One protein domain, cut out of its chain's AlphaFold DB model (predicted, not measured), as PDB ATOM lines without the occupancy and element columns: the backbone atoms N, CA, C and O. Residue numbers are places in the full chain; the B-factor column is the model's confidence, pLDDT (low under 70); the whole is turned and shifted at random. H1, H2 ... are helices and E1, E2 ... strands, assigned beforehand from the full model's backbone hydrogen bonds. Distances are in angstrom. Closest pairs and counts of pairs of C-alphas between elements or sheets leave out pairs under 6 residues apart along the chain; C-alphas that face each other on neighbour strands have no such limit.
ATOM      1  N   TRP A   4     168.114 203.555 168.972       36.00
ATOM      2  CA  TRP A   4     169.544 203.216 168.988       36.00
ATOM      3  C   TRP A   4     169.828 201.764 169.405       36.00
ATOM      4  O   TRP A   4     170.569 201.079 168.711       36.00
ATOM      5  N   GLU A   5     169.151 201.242 170.434       39.47
ATOM      6  CA  GLU A   5     169.273 199.827 170.845       39.47
ATOM      7  C   GLU A   5     168.845 198.853 169.738       39.47
ATOM      8  O   GLU A   5     169.393 197.763 169.595       39.47
ATOM      9  N   ARG A   6     167.875 199.258 168.912       39.34
ATOM     10  CA  ARG A   6     167.359 198.462 167.792       39.34
ATOM     11  C   ARG A   6     168.279 198.507 166.570       39.34
ATOM     12  O   ARG A   6     168.277 197.570 165.782       39.34
ATOM     13  N   ILE A   7     169.069 199.572 166.428       39.06
ATOM     14  CA  ILE A   7     170.102 199.706 165.395       39.06
ATOM     15  C   ILE A   7     171.344 198.887 165.783       39.06
ATOM     16  O   ILE A   7     171.874 198.170 164.940       39.06
ATOM     17  N   GLU A   8     171.750 198.864 167.057       38.91
ATOM     18  CA  GLU A   8     172.838 197.983 167.522       38.91
ATOM     19  C   GLU A   8     172.535 196.488 167.313       38.91
ATOM     20  O   GLU A   8     173.438 195.712 167.002       38.91
ATOM     21  N   GLN A   9     171.260 196.086 167.385       42.59
ATOM     22  CA  GLN A   9     170.821 194.719 167.065       42.59
ATOM     23  C   GLN A   9     171.072 194.317 165.599       42.59
ATOM     24  O   GLN A   9     171.101 193.124 165.293       42.59
ATOM     25  N   VAL A  10     171.259 195.289 164.701       42.50
ATOM     26  CA  VAL A  10     171.423 195.085 163.253       42.50
ATOM     27  C   VAL A  10     172.889 195.213 162.812       42.50
ATOM     28  O   VAL A  10     173.247 194.673 161.767       42.50
ATOM     29  N   LEU A  11     173.759 195.866 163.597       43.56
ATOM     30  CA  LEU A  11     175.083 196.300 163.121       43.56
ATOM     31  C   LEU A  11     176.276 195.388 163.469       43.56
ATOM     32  O   LEU A  11     177.332 195.557 162.882       43.56
ATOM     33  N   ALA A  12     176.145 194.400 164.350       51.38
ATOM     34  CA  ALA A  12     177.038 193.233 164.421       51.38
ATOM     35  C   ALA A  12     176.522 192.327 165.543       51.38
ATOM     36  O   ALA A  12     176.490 192.763 166.698       51.38
ATOM     37  N   PRO A  13     176.104 191.077 165.280       56.41
ATOM     38  CA  PRO A  13     175.774 190.177 166.373       56.41
ATOM     39  C   PRO A  13     176.999 190.024 167.284       56.41
ATOM     40  O   PRO A  13     178.082 189.655 166.839       56.41
ATOM     41  N   ASN A  14     176.827 190.311 168.575       66.81
ATOM     42  CA  ASN A  14     177.797 189.923 169.594       66.81
ATOM     43  C   ASN A  14     177.712 188.397 169.735       66.81
ATOM     44  O   ASN A  14     176.755 187.882 170.322       66.81
ATOM     45  N   VAL A  15     178.674 187.698 169.133       69.12
ATOM     46  CA  VAL A  15     178.764 186.234 169.097       69.12
ATOM     47  C   VAL A  15     179.843 185.771 170.067       69.12
ATOM     48  O   VAL A  15     180.938 186.325 170.064       69.12
ATOM     49  N   ALA A  16     179.549 184.743 170.856       69.88
ATOM     50  CA  ALA A  16     180.547 183.971 171.584       69.88
ATOM     51  C   ALA A  16     180.567 182.543 171.032       69.88
ATOM     52  O   ALA A  16     179.509 181.982 170.734       69.88
ATOM     53  N   VAL A  17     181.761 181.971 170.900       73.81
ATOM     54  CA  VAL A  17     181.954 180.581 170.487       73.81
ATOM     55  C   VAL A  17     182.691 179.854 171.599       73.81
ATOM     56  O   VAL A  17     183.762 180.291 172.012       73.81
ATOM     57  N   ASP A  18     182.115 178.754 172.065       80.25
ATOM     58  CA  ASP A  18     182.798 177.786 172.919       80.25
ATOM     59  C   ASP A  18     183.241 176.619 172.037       80.25
ATOM     60  O   ASP A  18     182.404 175.913 171.471       80.25
ATOM     61  N   LEU A  19     184.552 176.472 171.852       83.06
ATOM     62  CA  LEU A  19     185.156 175.434 171.025       83.06
ATOM     63  C   LEU A  19     185.684 174.309 171.924       83.06
ATOM     64  O   LEU A  19     186.854 174.282 172.306       83.06
ATOM     65  N   GLY A  20     184.808 173.364 172.254       77.94
ATOM     66  CA  GLY A  20     185.163 172.190 173.039       77.94
ATOM     67  C   GLY A  20     185.804 171.077 172.208       77.94
ATOM     68  O   GLY A  20     185.788 171.074 170.985       77.94
ATOM     69  N   THR A  21     186.341 170.061 172.885       84.25
ATOM     70  CA  THR A  21     186.799 168.815 172.230       84.25
ATOM     71  C   THR A  21     185.635 167.957 171.721       84.25
ATOM     72  O   THR A  21     185.784 167.195 170.766       84.25
ATOM     73  N   VAL A  22     184.479 168.040 172.383       88.94
ATOM     74  CA  VAL A  22     183.308 167.210 172.067       88.94
ATOM     75  C   VAL A  22     182.262 167.999 171.294       88.94
ATOM     76  O   VAL A  22     181.757 167.491 170.296       88.94
ATOM     77  N   ASN A  23     181.939 169.211 171.749       88.69
ATOM     78  CA  ASN A  23     180.912 170.060 171.156       88.69
ATOM     79  C   ASN A  23     181.410 171.496 171.002       88.69
ATOM     80  O   ASN A  23     182.152 171.997 171.846       88.69
ATOM     81  N   THR A  24     180.918 172.151 169.958       85.31
ATOM     82  CA  THR A  24     181.057 173.576 169.701       85.31
ATOM     83  C   THR A  24     179.707 174.250 169.915       85.31
ATOM     84  O   THR A  24     178.694 173.815 169.357       85.31
ATOM     85  N   LEU A  25     179.685 175.316 170.710       85.38
ATOM     86  CA  LEU A  25     178.485 176.099 170.989       85.38
ATOM     87  C   LEU A  25     178.640 177.512 170.443       85.38
ATOM     88  O   LEU A  25     179.709 178.110 170.536       85.38
ATOM     89  N   ILE A  26     177.553 178.061 169.909       81.19
ATOM     90  CA  ILE A  26     177.488 179.451 169.466       81.19
ATOM     91  C   ILE A  26     176.379 180.142 170.243       81.19
ATOM     92  O   ILE A  26     175.203 179.781 170.144       81.19
ATOM     93  N   TYR A  27     176.761 181.163 171.000       78.75
ATOM     94  CA  TYR A  27     175.854 182.062 171.690       78.75
ATOM     95  C   TYR A  27     175.773 183.381 170.935       78.75
ATOM     96  O   TYR A  27     176.790 183.946 170.532       78.75
ATOM     97  N   VAL A  28     174.564 183.913 170.794       75.31
ATOM     98  CA  VAL A  28     174.360 185.274 170.312       75.31
ATOM     99  C   VAL A  28     173.657 186.081 171.388       75.31
ATOM    100  O   VAL A  28     172.609 185.680 171.901       75.31
ATOM    101  N   ARG A  29     174.218 187.252 171.704       64.44
ATOM    102  CA  ARG A  29     173.633 188.198 172.661       64.44
ATOM    103  C   ARG A  29     172.158 188.430 172.336       64.44
ATOM    104  O   ARG A  29     171.804 188.673 171.185       64.44
ATOM    105  N   HIS A  30     171.310 188.328 173.358       70.88
ATOM    106  CA  HIS A  30     169.845 188.433 173.276       70.88
ATOM    107  C   HIS A  30     169.111 187.293 172.545       70.88
ATOM    108  O   HIS A  30     167.886 187.257 172.601       70.88
ATOM    109  N   ARG A  31     169.814 186.344 171.911       74.25
ATOM    110  CA  ARG A  31     169.212 185.124 171.334       74.25
ATOM    111  C   ARG A  31     169.532 183.856 172.124       74.25
ATOM    112  O   ARG A  31     168.840 182.860 171.957       74.25
ATOM    113  N   GLY A  32     170.540 183.887 172.994       74.94
ATOM    114  CA  GLY A  32     170.955 182.701 173.739       74.94
ATOM    115  C   GLY A  32     171.883 181.804 172.920       74.94
ATOM    116  O   GLY A  32     172.537 182.264 171.983       74.94
ATOM    117  N   ILE A  33     171.946 180.521 173.286       80.31
ATOM    118  CA  ILE A  33     172.657 179.497 172.509       80.31
ATOM    119  C   ILE A  33     171.830 179.208 171.258       80.31
ATOM    120  O   ILE A  33     170.727 178.675 171.347       80.31
ATOM    121  N   VAL A  34     172.355 179.583 170.095       83.62
ATOM    122  CA  VAL A  34     171.673 179.430 168.800       83.62
ATOM    123  C   VAL A  34     172.127 178.188 168.040       83.62
ATOM    124  O   VAL A  34     171.443 177.753 167.120       83.62
ATOM    125  N   LEU A  35     173.279 177.619 168.409       87.81
ATOM    126  CA  LEU A  35     173.809 176.397 167.817       87.81
ATOM    127  C   LEU A  35     174.612 175.616 168.857       87.81
ATOM    128  O   LEU A  35     175.382 176.194 169.625       87.81
ATOM    129  N   MET A  36     174.439 174.297 168.850       91.06
ATOM    130  CA  MET A  36     175.244 173.340 169.600       91.06
ATOM    131  C   MET A  36     175.448 172.108 168.720       91.06
ATOM    132  O   MET A  36     174.505 171.360 168.459       91.06
ATOM    133  N   GLU A  37     176.672 171.913 168.250       96.50
ATOM    134  CA  GLU A  37     177.031 170.846 167.316       96.50
ATOM    135  C   GLU A  37     178.257 170.089 167.829       96.50
ATOM    136  O   GLU A  37     179.119 170.700 168.458       96.50
ATOM    137  N   PRO A  38     178.391 168.780 167.559       97.00
ATOM    138  CA  PRO A  38     179.648 168.080 167.770       97.00
ATOM    139  C   PRO A  38     180.834 168.807 167.124       97.00
ATOM    140  O   PRO A  38     180.723 169.322 166.011       97.00
ATOM    141  N   THR A  39     181.997 168.797 167.769       94.75
ATOM    142  CA  THR A  39     183.235 169.357 167.204       94.75
ATOM    143  C   THR A  39     183.830 168.372 166.203       94.75
ATOM    144  O   THR A  39     184.850 167.725 166.438       94.75
ATOM    145  N   ALA A  40     183.113 168.193 165.098       97.94
ATOM    146  CA  ALA A  40     183.417 167.245 164.047       97.94
ATOM    147  C   ALA A  40     183.210 167.885 162.673       97.94
ATOM    148  O   ALA A  40     182.260 168.638 162.454       97.94
ATOM    149  N   ILE A  41     184.097 167.547 161.746       98.44
ATOM    150  CA  ILE A  41     184.081 168.010 160.361       98.44
ATOM    151  C   ILE A  41     184.371 166.828 159.444       98.44
ATOM    152  O   ILE A  41     185.260 166.030 159.730       98.44
ATOM    153  N   ALA A  42     183.609 166.705 158.362       98.44
ATOM    154  CA  ALA A  42     183.874 165.758 157.292       98.44
ATOM    155  C   ALA A  42     184.358 166.532 156.068       98.44
ATOM    156  O   ALA A  42     183.703 167.492 155.650       98.44
ATOM    157  N   VAL A  43     185.488 166.120 155.503       98.38
ATOM    158  CA  VAL A  43     186.081 166.737 154.314       98.38
ATOM    159  C   VAL A  43     186.341 165.703 153.230       98.38
ATOM    160  O   VAL A  43     186.538 164.522 153.519       98.38
ATOM    161  N   ASP A  44     186.348 166.161 151.986       97.69
ATOM    162  CA  ASP A  44     186.887 165.410 150.862       97.69
ATOM    163  C   ASP A  44     188.412 165.296 151.016       97.69
ATOM    164  O   ASP A  44     189.093 166.277 151.321       97.69
ATOM    165  N   ARG A  45     188.958 164.092 150.853       95.56
ATOM    166  CA  ARG A  45     190.395 163.826 150.998       95.56
ATOM    167  C   ARG A  45     191.228 164.400 149.859       95.56
ATOM    168  O   ARG A  45     192.426 164.580 150.054       95.56
ATOM    169  N   ALA A  46     190.641 164.620 148.684       95.25
ATOM    170  CA  ALA A  46     191.371 165.069 147.506       95.25
ATOM    171  C   ALA A  46     191.682 166.568 147.563       95.25
ATOM    172  O   ALA A  46     192.796 166.973 147.240       95.25
ATOM    173  N   ASP A  47     190.708 167.383 147.973       94.69
ATOM    174  CA  ASP A  47     190.808 168.847 147.932       94.69
ATOM    175  C   ASP A  47     190.506 169.535 149.278       94.69
ATOM    176  O   ASP A  47     190.585 170.761 149.390       94.69
ATOM    177  N   GLY A  48     190.171 168.771 150.321       92.69
ATOM    178  CA  GLY A  48     189.866 169.311 151.644       92.69
ATOM    179  C   GLY A  48     188.550 170.091 151.701       92.69
ATOM    180  O   GLY A  48     188.352 170.865 152.650       92.69
ATOM    181  N   ARG A  49     187.664 169.933 150.706       96.38
ATOM    182  CA  ARG A  49     186.346 170.572 150.670       96.38
ATOM    183  C   ARG A  49     185.469 170.047 151.796       96.38
ATOM    184  O   ARG A  49     185.358 168.842 152.005       96.38
ATOM    185  N   VAL A  50     184.780 170.949 152.490       97.31
ATOM    186  CA  VAL A  50     183.833 170.585 153.553       97.31
ATOM    187  C   VAL A  50     182.632 169.847 152.959       97.31
ATOM    188  O   VAL A  50     181.932 170.385 152.102       97.31
ATOM    189  N   ILE A  51     182.390 168.628 153.438       97.94
ATOM    190  CA  ILE A  51     181.240 167.793 153.065       97.94
ATOM    191  C   ILE A  51     180.123 167.916 154.097       97.94
ATOM    192  O   ILE A  51     178.960 168.057 153.731       97.94
ATOM    193  N   ALA A  52     180.472 167.872 155.382       97.88
ATOM    194  CA  ALA A  52     179.514 167.975 156.474       97.88
ATOM    195  C   ALA A  52     180.170 168.546 157.734       97.88
ATOM    196  O   ALA A  52     181.389 168.484 157.906       97.88
ATOM    197  N   LEU A  53     179.345 169.069 158.642       98.06
ATOM    198  CA  LEU A  53     179.765 169.640 159.923       98.06
ATOM    199  C   LEU A  53     178.901 169.092 161.054       98.06
ATOM    200  O   LEU A  53     177.757 168.687 160.840       98.06
ATOM    201  N   GLY A  54     179.428 169.112 162.273       97.75
ATOM    202  CA  GLY A  54     178.631 168.816 163.453       97.75
ATOM    203  C   GLY A  54     178.106 167.389 163.470       97.75
ATOM    204  O   GLY A  54     178.842 166.420 163.269       97.75
ATOM    205  N   ARG A  55     176.805 167.257 163.724       97.94
ATOM    206  CA  ARG A  55     176.127 165.967 163.839       97.94
ATOM    207  C   ARG A  55     176.158 165.174 162.538       97.94
ATOM    208  O   ARG A  55     176.310 163.957 162.596       97.94
ATOM    209  N   GLU A  56     176.062 165.846 161.394       97.62
ATOM    210  CA  GLU A  56     176.137 165.202 160.080       97.62
ATOM    211  C   GLU A  56     177.523 164.585 159.869       97.62
ATOM    212  O   GLU A  56     177.620 163.391 159.590       97.62
ATOM    213  N   ALA A  57     178.593 165.342 160.132       98.06
ATOM    214  CA  ALA A  57     179.957 164.819 160.073       98.06
ATOM    215  C   ALA A  57     180.175 163.665 161.060       98.06
ATOM    216  O   ALA A  57     180.708 162.621 160.696       98.06
ATOM    217  N   LEU A  58     179.728 163.824 162.310       97.00
ATOM    218  CA  LEU A  58     179.884 162.787 163.326       97.00
ATOM    219  C   LEU A  58     179.131 161.499 162.962       97.00
ATOM    220  O   LEU A  58     179.619 160.413 163.258       97.00
ATOM    221  N   SER A  59     177.969 161.602 162.312       96.81
ATOM    222  CA  SER A  59     177.190 160.435 161.881       96.81
ATOM    223  C   SER A  59     177.895 159.587 160.816       96.81
ATOM    224  O   SER A  59     177.621 158.391 160.710       96.81
ATOM    225  N   MET A  60     178.819 160.194 160.064       96.94
ATOM    226  CA  MET A  60     179.641 159.511 159.068       96.94
ATOM    227  C   MET A  60     180.821 158.768 159.695       96.94
ATOM    228  O   MET A  60     181.378 157.903 159.037       96.94
ATOM    229  N   LEU A  61     181.202 159.070 160.942       93.94
ATOM    230  CA  LEU A  61     182.408 158.522 161.562       93.94
ATOM    231  C   LEU A  61     182.358 156.987 161.669       93.94
ATOM    232  O   LEU A  61     181.460 156.419 162.294       93.94
ATOM    233  N   GLY A  62     183.360 156.325 161.092       93.56
ATOM    234  CA  GLY A  62     183.454 154.868 160.988       93.56
ATOM    235  C   GLY A  62     182.578 154.264 159.885       93.56
ATOM    236  O   GLY A  62     182.468 153.042 159.796       93.56
ATOM    237  N   ARG A  63     181.919 155.101 159.078       95.06
ATOM    238  CA  ARG A  63     181.009 154.727 157.979       95.06
ATOM    239  C   ARG A  63     181.255 155.566 156.723       95.06
ATOM    240  O   ARG A  63     180.458 155.516 155.788       95.06
ATOM    241  N   GLU A  64     182.314 156.366 156.713       94.44
ATOM    242  CA  GLU A  64     182.637 157.258 155.617       94.44
ATOM    243  C   GLU A  64     183.151 156.483 154.385       94.44
ATOM    244  O   GLU A  64     183.901 155.511 154.532       94.44
ATOM    245  N   PRO A  65     182.770 156.890 153.157       93.88
ATOM    246  CA  PRO A  65     183.419 156.438 151.928       93.88
ATOM    247  C   PRO A  65     184.925 156.724 151.933       93.88
ATOM    248  O   PRO A  65     185.401 157.593 152.665       93.88
ATOM    249  N   ARG A  66     185.682 156.033 151.072       93.88
ATOM    250  CA  ARG A  66     187.150 156.162 151.004       93.88
ATOM    251  C   ARG A  66     187.610 157.591 150.741       93.88
ATOM    252  O   ARG A  66     188.660 157.983 151.234       93.88
ATOM    253  N   GLU A  67     186.832 158.345 149.985       96.25
ATOM    254  CA  GLU A  67     187.110 159.706 149.542       96.25
ATOM    255  C   GLU A  67     186.855 160.737 150.647       96.25
ATOM    256  O   GLU A  67     187.295 161.874 150.532       96.25
ATOM    257  N   ILE A  68     186.178 160.355 151.734       97.50
ATOM    258  CA  ILE A  68     185.804 161.256 152.824       97.50
ATOM    259  C   ILE A  68     186.641 160.940 154.064       97.50
ATOM    260  O   ILE A  68     186.968 159.788 154.365       97.50
ATOM    261  N   ALA A  69     187.011 161.984 154.795       97.50
ATOM    262  CA  ALA A  69     187.647 161.879 156.095       97.50
ATOM    263  C   ALA A  69     186.853 162.659 157.139       97.50
ATOM    264  O   ALA A  69     186.560 163.841 156.950       97.50
ATOM    265  N   VAL A  70     186.527 162.006 158.255       97.94
ATOM    266  CA  VAL A  70     185.903 162.659 159.408       97.94
ATOM    267  C   VAL A  70     186.966 162.953 160.459       97.94
ATOM    268  O   VAL A  70     187.689 162.066 160.910       97.94
ATOM    269  N   HIS A  71     187.029 164.206 160.894       97.19
ATOM    270  CA  HIS A  71     187.998 164.692 161.862       97.19
ATOM    271  C   HIS A  71     187.312 165.307 163.077       97.19
ATOM    272  O   HIS A  71     186.277 165.964 162.978       97.19
ATOM    273  N   ARG A  72     187.958 165.138 164.235       96.12
ATOM    274  CA  ARG A  72     187.773 165.987 165.414       96.12
ATOM    275  C   ARG A  72     189.025 166.850 165.557       96.12
ATOM    276  O   ARG A  72     190.053 166.319 165.997       96.12
ATOM    277  N   PRO A  73     188.975 168.117 165.114       88.31
ATOM    278  CA  PRO A  73     190.167 168.951 164.993       88.31
ATOM    279  C   PRO A  73     190.596 169.567 166.332       88.31
ATOM    280  O   PRO A  73     191.686 170.118 166.433       88.31
ATOM    281  N   VAL A  74     189.786 169.405 167.382       83.75
ATOM    282  CA  VAL A  74     190.116 169.762 168.766       83.75
ATOM    283  C   VAL A  74     190.199 168.483 169.592       83.75
ATOM    284  O   VAL A  74     189.291 167.651 169.541       83.75
ATOM    285  N   ARG A  75     191.287 168.304 170.346       81.12
ATOM    286  CA  ARG A  75     191.539 167.122 171.184       81.12
ATOM    287  C   ARG A  75     192.146 167.531 172.515       81.12
ATOM    288  O   ARG A  75     193.064 168.339 172.550       81.12
ATOM    289  N   SER A  76     191.643 166.952 173.605       81.06
ATOM    290  CA  SER A  76     192.133 167.209 174.969       81.06
ATOM    291  C   SER A  76     192.225 168.703 175.319       81.06
ATOM    292  O   SER A  76     193.157 169.134 175.984       81.06
ATOM    293  N   GLY A  77     191.264 169.498 174.838       68.94
ATOM    294  CA  GLY A  77     191.215 170.948 175.046       68.94
ATOM    295  C   GLY A  77     192.127 171.775 174.133       68.94
ATOM    296  O   GLY A  77     192.164 172.989 174.280       68.94
ATOM    297  N   VAL A  78     192.836 171.152 173.188       68.75
ATOM    298  CA  VAL A  78     193.788 171.822 172.292       68.75
ATOM    299  C   VAL A  78     193.326 171.711 170.843       68.75
ATOM    300  O   VAL A  78     192.815 170.672 170.421       68.75
ATOM    301  N   VAL A  79     193.520 172.774 170.062       76.94
ATOM    302  CA  VAL A  79     193.359 172.734 168.603       76.94
ATOM    303  C   VAL A  79     194.497 171.896 168.015       76.94
ATOM    304  O   VAL A  79     195.650 172.312 168.020       76.94
ATOM    305  N   ALA A  80     194.174 170.691 167.550       76.12
ATOM    306  CA  ALA A  80     195.128 169.751 166.963       76.12
ATOM    307  C   ALA A  80     195.318 169.976 165.453       76.12
ATOM    308  O   ALA A  80     196.343 169.587 164.904       76.12
ATOM    309  N   ASP A  81     194.330 170.587 164.795       80.56
ATOM    310  CA  ASP A  81     194.372 170.950 163.379       80.56
ATOM    311  C   ASP A  81     193.707 172.319 163.178       80.56
ATOM    312  O   ASP A  81     192.487 172.464 163.321       80.56
ATOM    313  N   TYR A  82     194.518 173.340 162.894       72.19
ATOM    314  CA  TYR A  82     194.051 174.720 162.757       72.19
ATOM    315  C   TYR A  82     193.219 174.939 161.494       72.19
ATOM    316  O   TYR A  82     192.200 175.626 161.556       72.19
ATOM    317  N   GLU A  83     193.603 174.329 160.373       78.12
ATOM    318  CA  GLU A  83     192.920 174.521 159.092       78.12
ATOM    319  C   GLU A  83     191.511 173.917 159.135       78.12
ATOM    320  O   GLU A  83     190.520 174.559 158.770       78.12
ATOM    321  N   LEU A  84     191.392 172.693 159.655       87.50
ATOM    322  CA  LEU A  84     190.099 172.038 159.843       87.50
ATOM    323  C   LEU A  84     189.249 172.737 160.909       87.50
ATOM    324  O   LEU A  84     188.025 172.794 160.770       87.50
ATOM    325  N   THR A  85     189.872 173.297 161.950       82.38
ATOM    326  CA  THR A  85     189.168 174.099 162.964       82.38
ATOM    327  C   THR A  85     188.609 175.385 162.366       82.38
ATOM    328  O   THR A  85     187.449 175.707 162.618       82.38
ATOM    329  N   GLU A  86     189.374 176.098 161.537       80.06
ATOM    330  CA  GLU A  86     188.891 177.303 160.860       80.06
ATOM    331  C   GLU A  86     187.708 176.978 159.939       80.06
ATOM    332  O   GLU A  86     186.663 177.630 160.020       80.06
ATOM    333  N   LYS A  87     187.831 175.932 159.109       84.38
ATOM    334  CA  LYS A  87     186.754 175.462 158.220       84.38
ATOM    335  C   LYS A  87     185.490 175.096 159.008       84.38
ATOM    336  O   LYS A  87     184.390 175.498 158.620       84.38
ATOM    337  N   LEU A  88     185.644 174.387 160.131       90.56
ATOM    338  CA  LEU A  88     184.546 174.032 161.033       90.56
ATOM    339  C   LEU A  88     183.869 175.280 161.608       90.56
ATOM    340  O   LEU A  88     182.654 175.432 161.486       90.56
ATOM    341  N   LEU A  89     184.644 176.186 162.205       85.38
ATOM    342  CA  LEU A  89     184.130 177.410 162.817       85.38
ATOM    343  C   LEU A  89     183.413 178.294 161.800       85.38
ATOM    344  O   LEU A  89     182.306 178.754 162.070       85.38
ATOM    345  N   ARG A  90     184.007 178.487 160.619       82.62
ATOM    346  CA  ARG A  90     183.416 179.264 159.526       82.62
ATOM    347  C   ARG A  90     182.049 178.714 159.141       82.62
ATOM    348  O   ARG A  90     181.074 179.459 159.155       82.62
ATOM    349  N   GLY A  91     181.955 177.415 158.865       87.88
ATOM    350  CA  GLY A  91     180.691 176.812 158.455       87.88
ATOM    351  C   GLY A  91     179.634 176.782 159.566       87.88
ATOM    352  O   GLY A  91     178.453 177.003 159.297       87.88
ATOM    353  N   LEU A  92     180.024 176.579 160.830       89.50
ATOM    354  CA  LEU A  92     179.083 176.650 161.956       89.50
ATOM    355  C   LEU A  92     178.583 178.080 162.206       89.50
ATOM    356  O   LEU A  92     177.391 178.274 162.445       89.50
ATOM    357  N   LEU A  93     179.459 179.084 162.109       81.12
ATOM    358  CA  LEU A  93     179.074 180.496 162.190       81.12
ATOM    359  C   LEU A  93     178.132 180.874 161.044       81.12
ATOM    360  O   LEU A  93     177.122 181.533 161.281       81.12
ATOM    361  N   GLU A  94     178.405 180.409 159.824       82.62
ATOM    362  CA  GLU A  94     177.514 180.603 158.678       82.62
ATOM    363  C   GLU A  94     176.132 179.974 158.912       82.62
ATOM    364  O   GLU A  94     175.122 180.637 158.665       82.62
ATOM    365  N   ARG A  95     176.056 178.750 159.463       87.38
ATOM    366  CA  ARG A  95     174.774 178.108 159.827       87.38
ATOM    367  C   ARG A  95     174.027 178.874 160.923       87.38
ATOM    368  O   ARG A  95     172.814 179.036 160.827       87.38
ATOM    369  N   ALA A  96     174.730 179.354 161.949       82.88
ATOM    370  CA  ALA A  96     174.123 180.039 163.093       82.88
ATOM    371  C   ALA A  96     173.656 181.473 162.782       82.88
ATOM    372  O   ALA A  96     172.704 181.975 163.387       82.88
ATOM    373  N   LEU A  97     174.347 182.161 161.872       77.31
ATOM    374  CA  LEU A  97     174.146 183.584 161.598       77.31
ATOM    375  C   LEU A  97     173.455 183.843 160.248       77.31
ATOM    376  O   LEU A  97     172.793 184.868 160.089       77.31
ATOM    377  N   GLY A  98     173.541 182.907 159.302       74.31
ATOM    378  CA  GLY A  98     172.970 183.014 157.961       74.31
ATOM    379  C   GLY A  98     173.818 183.840 156.980       74.31
ATOM    380  O   GLY A  98     174.649 184.667 157.355       74.31
ATOM    381  N   HIS A  99     173.564 183.654 155.679       62.25
ATOM    382  CA  HIS A  99     174.370 184.225 154.584       62.25
ATOM    383  C   HIS A  99     174.386 185.765 154.493       62.25
ATOM    384  O   HIS A  99     175.270 186.324 153.845       62.25
ATOM    385  N   ARG A 100     173.444 186.476 155.132       52.62
ATOM    386  CA  ARG A 100     173.363 187.954 155.077       52.62
ATOM    387  C   ARG A 100     174.440 188.674 155.892       52.62
ATOM    388  O   ARG A 100     174.615 189.873 155.715       52.62
ATOM    389  N   LEU A 101     175.167 187.965 156.752       52.72
ATOM    390  CA  LEU A 101     176.165 188.545 157.658       52.72
ATOM    391  C   LEU A 101     177.615 188.442 157.150       52.72
ATOM    392  O   LEU A 101     178.539 188.902 157.820       52.72
ATOM    393  N   ARG A 102     177.798 187.918 155.926       47.03
ATOM    394  CA  ARG A 102     179.087 187.658 155.255       47.03
ATOM    395  C   ARG A 102     180.013 188.880 155.136       47.03
ATOM    396  O   ARG A 102     181.203 188.701 154.921       47.03
ATOM    397  N   ALA A 103     179.485 190.099 155.264       45.72
ATOM    398  CA  ALA A 103     180.265 191.329 155.124       45.72
ATOM    399  C   ALA A 103     180.738 191.940 156.458       45.72
ATOM    400  O   ALA A 103     181.678 192.725 156.441       45.72
ATOM    401  N   TRP A 104     180.097 191.633 157.593       43.16
ATOM    402  CA  TRP A 104     180.200 192.471 158.805       43.16
ATOM    403  C   TRP A 104     180.539 191.719 160.098       43.16
ATOM    404  O   TRP A 104     180.828 192.345 161.115       43.16
ATOM    405  N   VAL A 105     180.551 190.385 160.079       47.81
ATOM    406  CA  VAL A 105     180.951 189.581 161.240       47.81
ATOM    407  C   VAL A 105     182.395 189.147 161.046       47.81
ATOM    408  O   VAL A 105     182.665 188.023 160.639       47.81
ATOM    409  N   PHE A 106     183.338 190.045 161.332       45.25
ATOM    410  CA  PHE A 106     184.643 189.575 161.782       45.25
ATOM    411  C   PHE A 106     184.407 188.934 163.154       45.25
ATOM    412  O   PHE A 106     183.994 189.646 164.077       45.25
ATOM    413  N   PRO A 107     184.577 187.610 163.315       46.81
ATOM    414  CA  PRO A 107     184.474 187.013 164.632       46.81
ATOM    415  C   PRO A 107     185.538 187.669 165.513       46.81
ATOM    416  O   PRO A 107     186.722 187.687 165.182       46.81
ATOM    417  N   ARG A 108     185.105 188.260 166.629       50.09
ATOM    418  CA  ARG A 108     186.017 188.597 167.723       50.09
ATOM    419  C   ARG A 108     186.659 187.276 168.137       50.09
ATOM    420  O   ARG A 108     185.925 186.333 168.424       50.09
ATOM    421  N   LEU A 109     187.986 187.184 168.076       49.75
ATOM    422  CA  LEU A 109     188.718 185.990 168.488       49.75
ATOM    423  C   LEU A 109     188.352 185.702 169.950       49.75
ATOM    424  O   LEU A 109     188.285 186.618 170.766       49.75
ATOM    425  N   VAL A 110     188.056 184.451 170.276       54.03
ATOM    426  CA  VAL A 110     187.661 184.051 171.626       54.03
ATOM    427  C   VAL A 110     188.670 183.036 172.142       54.03
ATOM    428  O   VAL A 110     188.887 182.008 171.506       54.03
ATOM    429  N   LEU A 111     189.280 183.328 173.291       52.69
ATOM    430  CA  LEU A 111     190.161 182.415 174.013       52.69
ATOM    431  C   LEU A 111     189.349 181.715 175.105       52.69
ATOM    432  O   LEU A 111     188.875 182.355 176.050       52.69
ATOM    433  N   GLY A 112     189.181 180.401 174.970       48.47
ATOM    434  CA  GLY A 112     188.643 179.557 176.032       48.47
ATOM    435  C   GLY A 112     189.741 179.213 177.034       48.47
ATOM    436  O   GLY A 112     190.788 178.696 176.656       48.47
ATOM    437  N   THR A 113     189.505 179.493 178.313       51.59
ATOM    438  CA  THR A 113     190.384 179.112 179.427       51.59
ATOM    439  C   THR A 113     189.573 178.338 180.471       51.59
ATOM    440  O   THR A 113     188.348 178.483 180.509       51.59
ATOM    441  N   PRO A 114     190.203 177.548 181.362       37.31
ATOM    442  CA  PRO A 114     189.488 176.869 182.447       37.31
ATOM    443  C   PRO A 114     188.686 177.812 183.362       37.31
ATOM    444  O   PRO A 114     187.729 177.382 184.001       37.31
ATOM    445  N   SER A 115     189.057 179.095 183.419       36.72
ATOM    446  CA  SER A 115     188.393 180.147 184.197       36.72
ATOM    447  C   SER A 115     187.290 180.893 183.432       36.72
ATOM    448  O   SER A 115     186.626 181.749 184.016       36.72
ATOM    449  N   GLY A 116     187.062 180.577 182.154       39.62
ATOM    450  CA  GLY A 116     186.001 181.166 181.340       39.62
ATOM    451  C   GLY A 116     186.470 181.646 179.968       39.62
ATOM    452  O   GLY A 116     187.513 181.248 179.449       39.62
ATOM    453  N   VAL A 117     185.652 182.505 179.365       45.16
ATOM    454  CA  VAL A 117     185.771 182.927 177.967       45.16
ATOM    455  C   VAL A 117     186.231 184.382 177.898       45.16
ATOM    456  O   VAL A 117     185.553 185.262 178.427       45.16
ATOM    457  N   THR A 118     187.357 184.646 177.225       45.75
ATOM    458  CA  THR A 118     187.882 186.010 177.021       45.75
ATOM    459  C   THR A 118     187.847 186.397 175.546       45.75
ATOM    460  O   THR A 118     188.274 185.635 174.681       45.75
ATOM    461  N   PHE A 119     187.347 187.600 175.253       52.06
ATOM    462  CA  PHE A 119     187.362 188.165 173.904       52.06
ATOM    463  C   PHE A 119     188.704 188.838 173.620       52.06
ATOM    464  O   PHE A 119     189.102 189.752 174.339       52.06
ATOM    465  N   ILE A 120     189.352 188.434 172.533       53.03
ATOM    466  CA  ILE A 120     190.550 189.068 171.992       53.03
ATOM    467  C   ILE A 120     190.127 189.948 170.802       53.03
ATOM    468  O   ILE A 120     189.551 189.454 169.824       53.03
ATOM    469  N   PRO A 121     190.373 191.268 170.859       51.50
ATOM    470  CA  PRO A 121     190.221 192.145 169.706       51.50
ATOM    471  C   PRO A 121     191.035 191.633 168.504       51.50
ATOM    472  O   PRO A 121     192.179 191.236 168.693       51.50
TER     473      PRO A 121
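AT A GLANCE: This is residues 4 to 121 of the 184 residues of an uncharacterized protein of Bryobacterales bacterium (UniProt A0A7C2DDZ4). One helix, H3, forms the core and packs over one face of two small three-stranded sheets that follow each other, E1 - E2 - E3 and E5 - E4 - E6, while H2 covers the second sheet's other face. The hairpin E7 and E8 is beside E1, and H1 lies far out at one end of the long axis. The printed part has 118 residues, with three named helices and eight named strands in the order H1 E1 E2 E3 E4 E5 H2 E6 H3 E7 E8; the sheets are antiparallel and the class is mixed. It is compact, with a radius of gyration of the C-alphas of 15.2 A, yet elongated, spanning 53 by 34 by 21 A.

HOW THE PARTS SIT: Look first at E1, residues 15 to 19, E2, residues 23 to 28, and E3, residues 32 to 38: a meander, each strand the antiparallel neighbour of the one before. N 16 and O 27 are 2.9 A apart, and so are N 26 and O 35. H3, residues 82 to 97, is on this sheet at a height of 9.4 A, over E1 and E2 and slantwise to the strands, at 43 degrees to E2 on the local plane; the closest C-alphas of H3 and E3 are Leu 35 and Ala 96, 6.0 A. E3 runs on into E4, residues 41 to 44, at 53 degrees. Beside E4 find E5, residues 50 to 53, with N 42 and O 52 2.9 A apart, and E6, residues 68 to 71, with N 43 and O 69 2.9 A apart. H2, residues 54 to 60, is on this second sheet at a height of 6.3 A, on the opposite face from H3, whose height there is 9.0 A; Ala 42 and Ala 57 are the closest C-alphas of E4 and H2, 4.9 A. E5, H2 and E6 make a split strand-helix-strand unit, two strands running the same way with E4 between them, and its crossover is right-handed. E7, residues 109 to 113, and E8, residues 116 to 120, form a hairpin, with N 111 and O 118 2.9 A apart; the closest C-alphas of E1 and E7 are Val 17 and Val 110, 6.8 A. H1, residues 4 to 11, is apart from H2 and H3. Every O i to N i+4 pair is within hydrogen-bond range in H2 and H3, and 3 of 4 in H1.

IN THESE COORDINATES: Find C-alpha 4 at (169.544, 203.216, 168.988), where H1 begins. H3 runs 21.8 A from C-alpha 82 at (194.051, 174.720, 162.757), E3 18.0 A and E2 16.6 A. E8 ends at C-alpha 120, (190.550, 189.068, 171.992).

THE WHOLE: The C-alphas of Trp 4 and Arg 66, 53.4 A, are the two farthest apart. The printed part has no cut, and the link from H3 to E7 is long. Mean pLDDT of the printed part is 75.8; residues 4 to 16, 29, 77 to 78 and 99 to 121 are under 70.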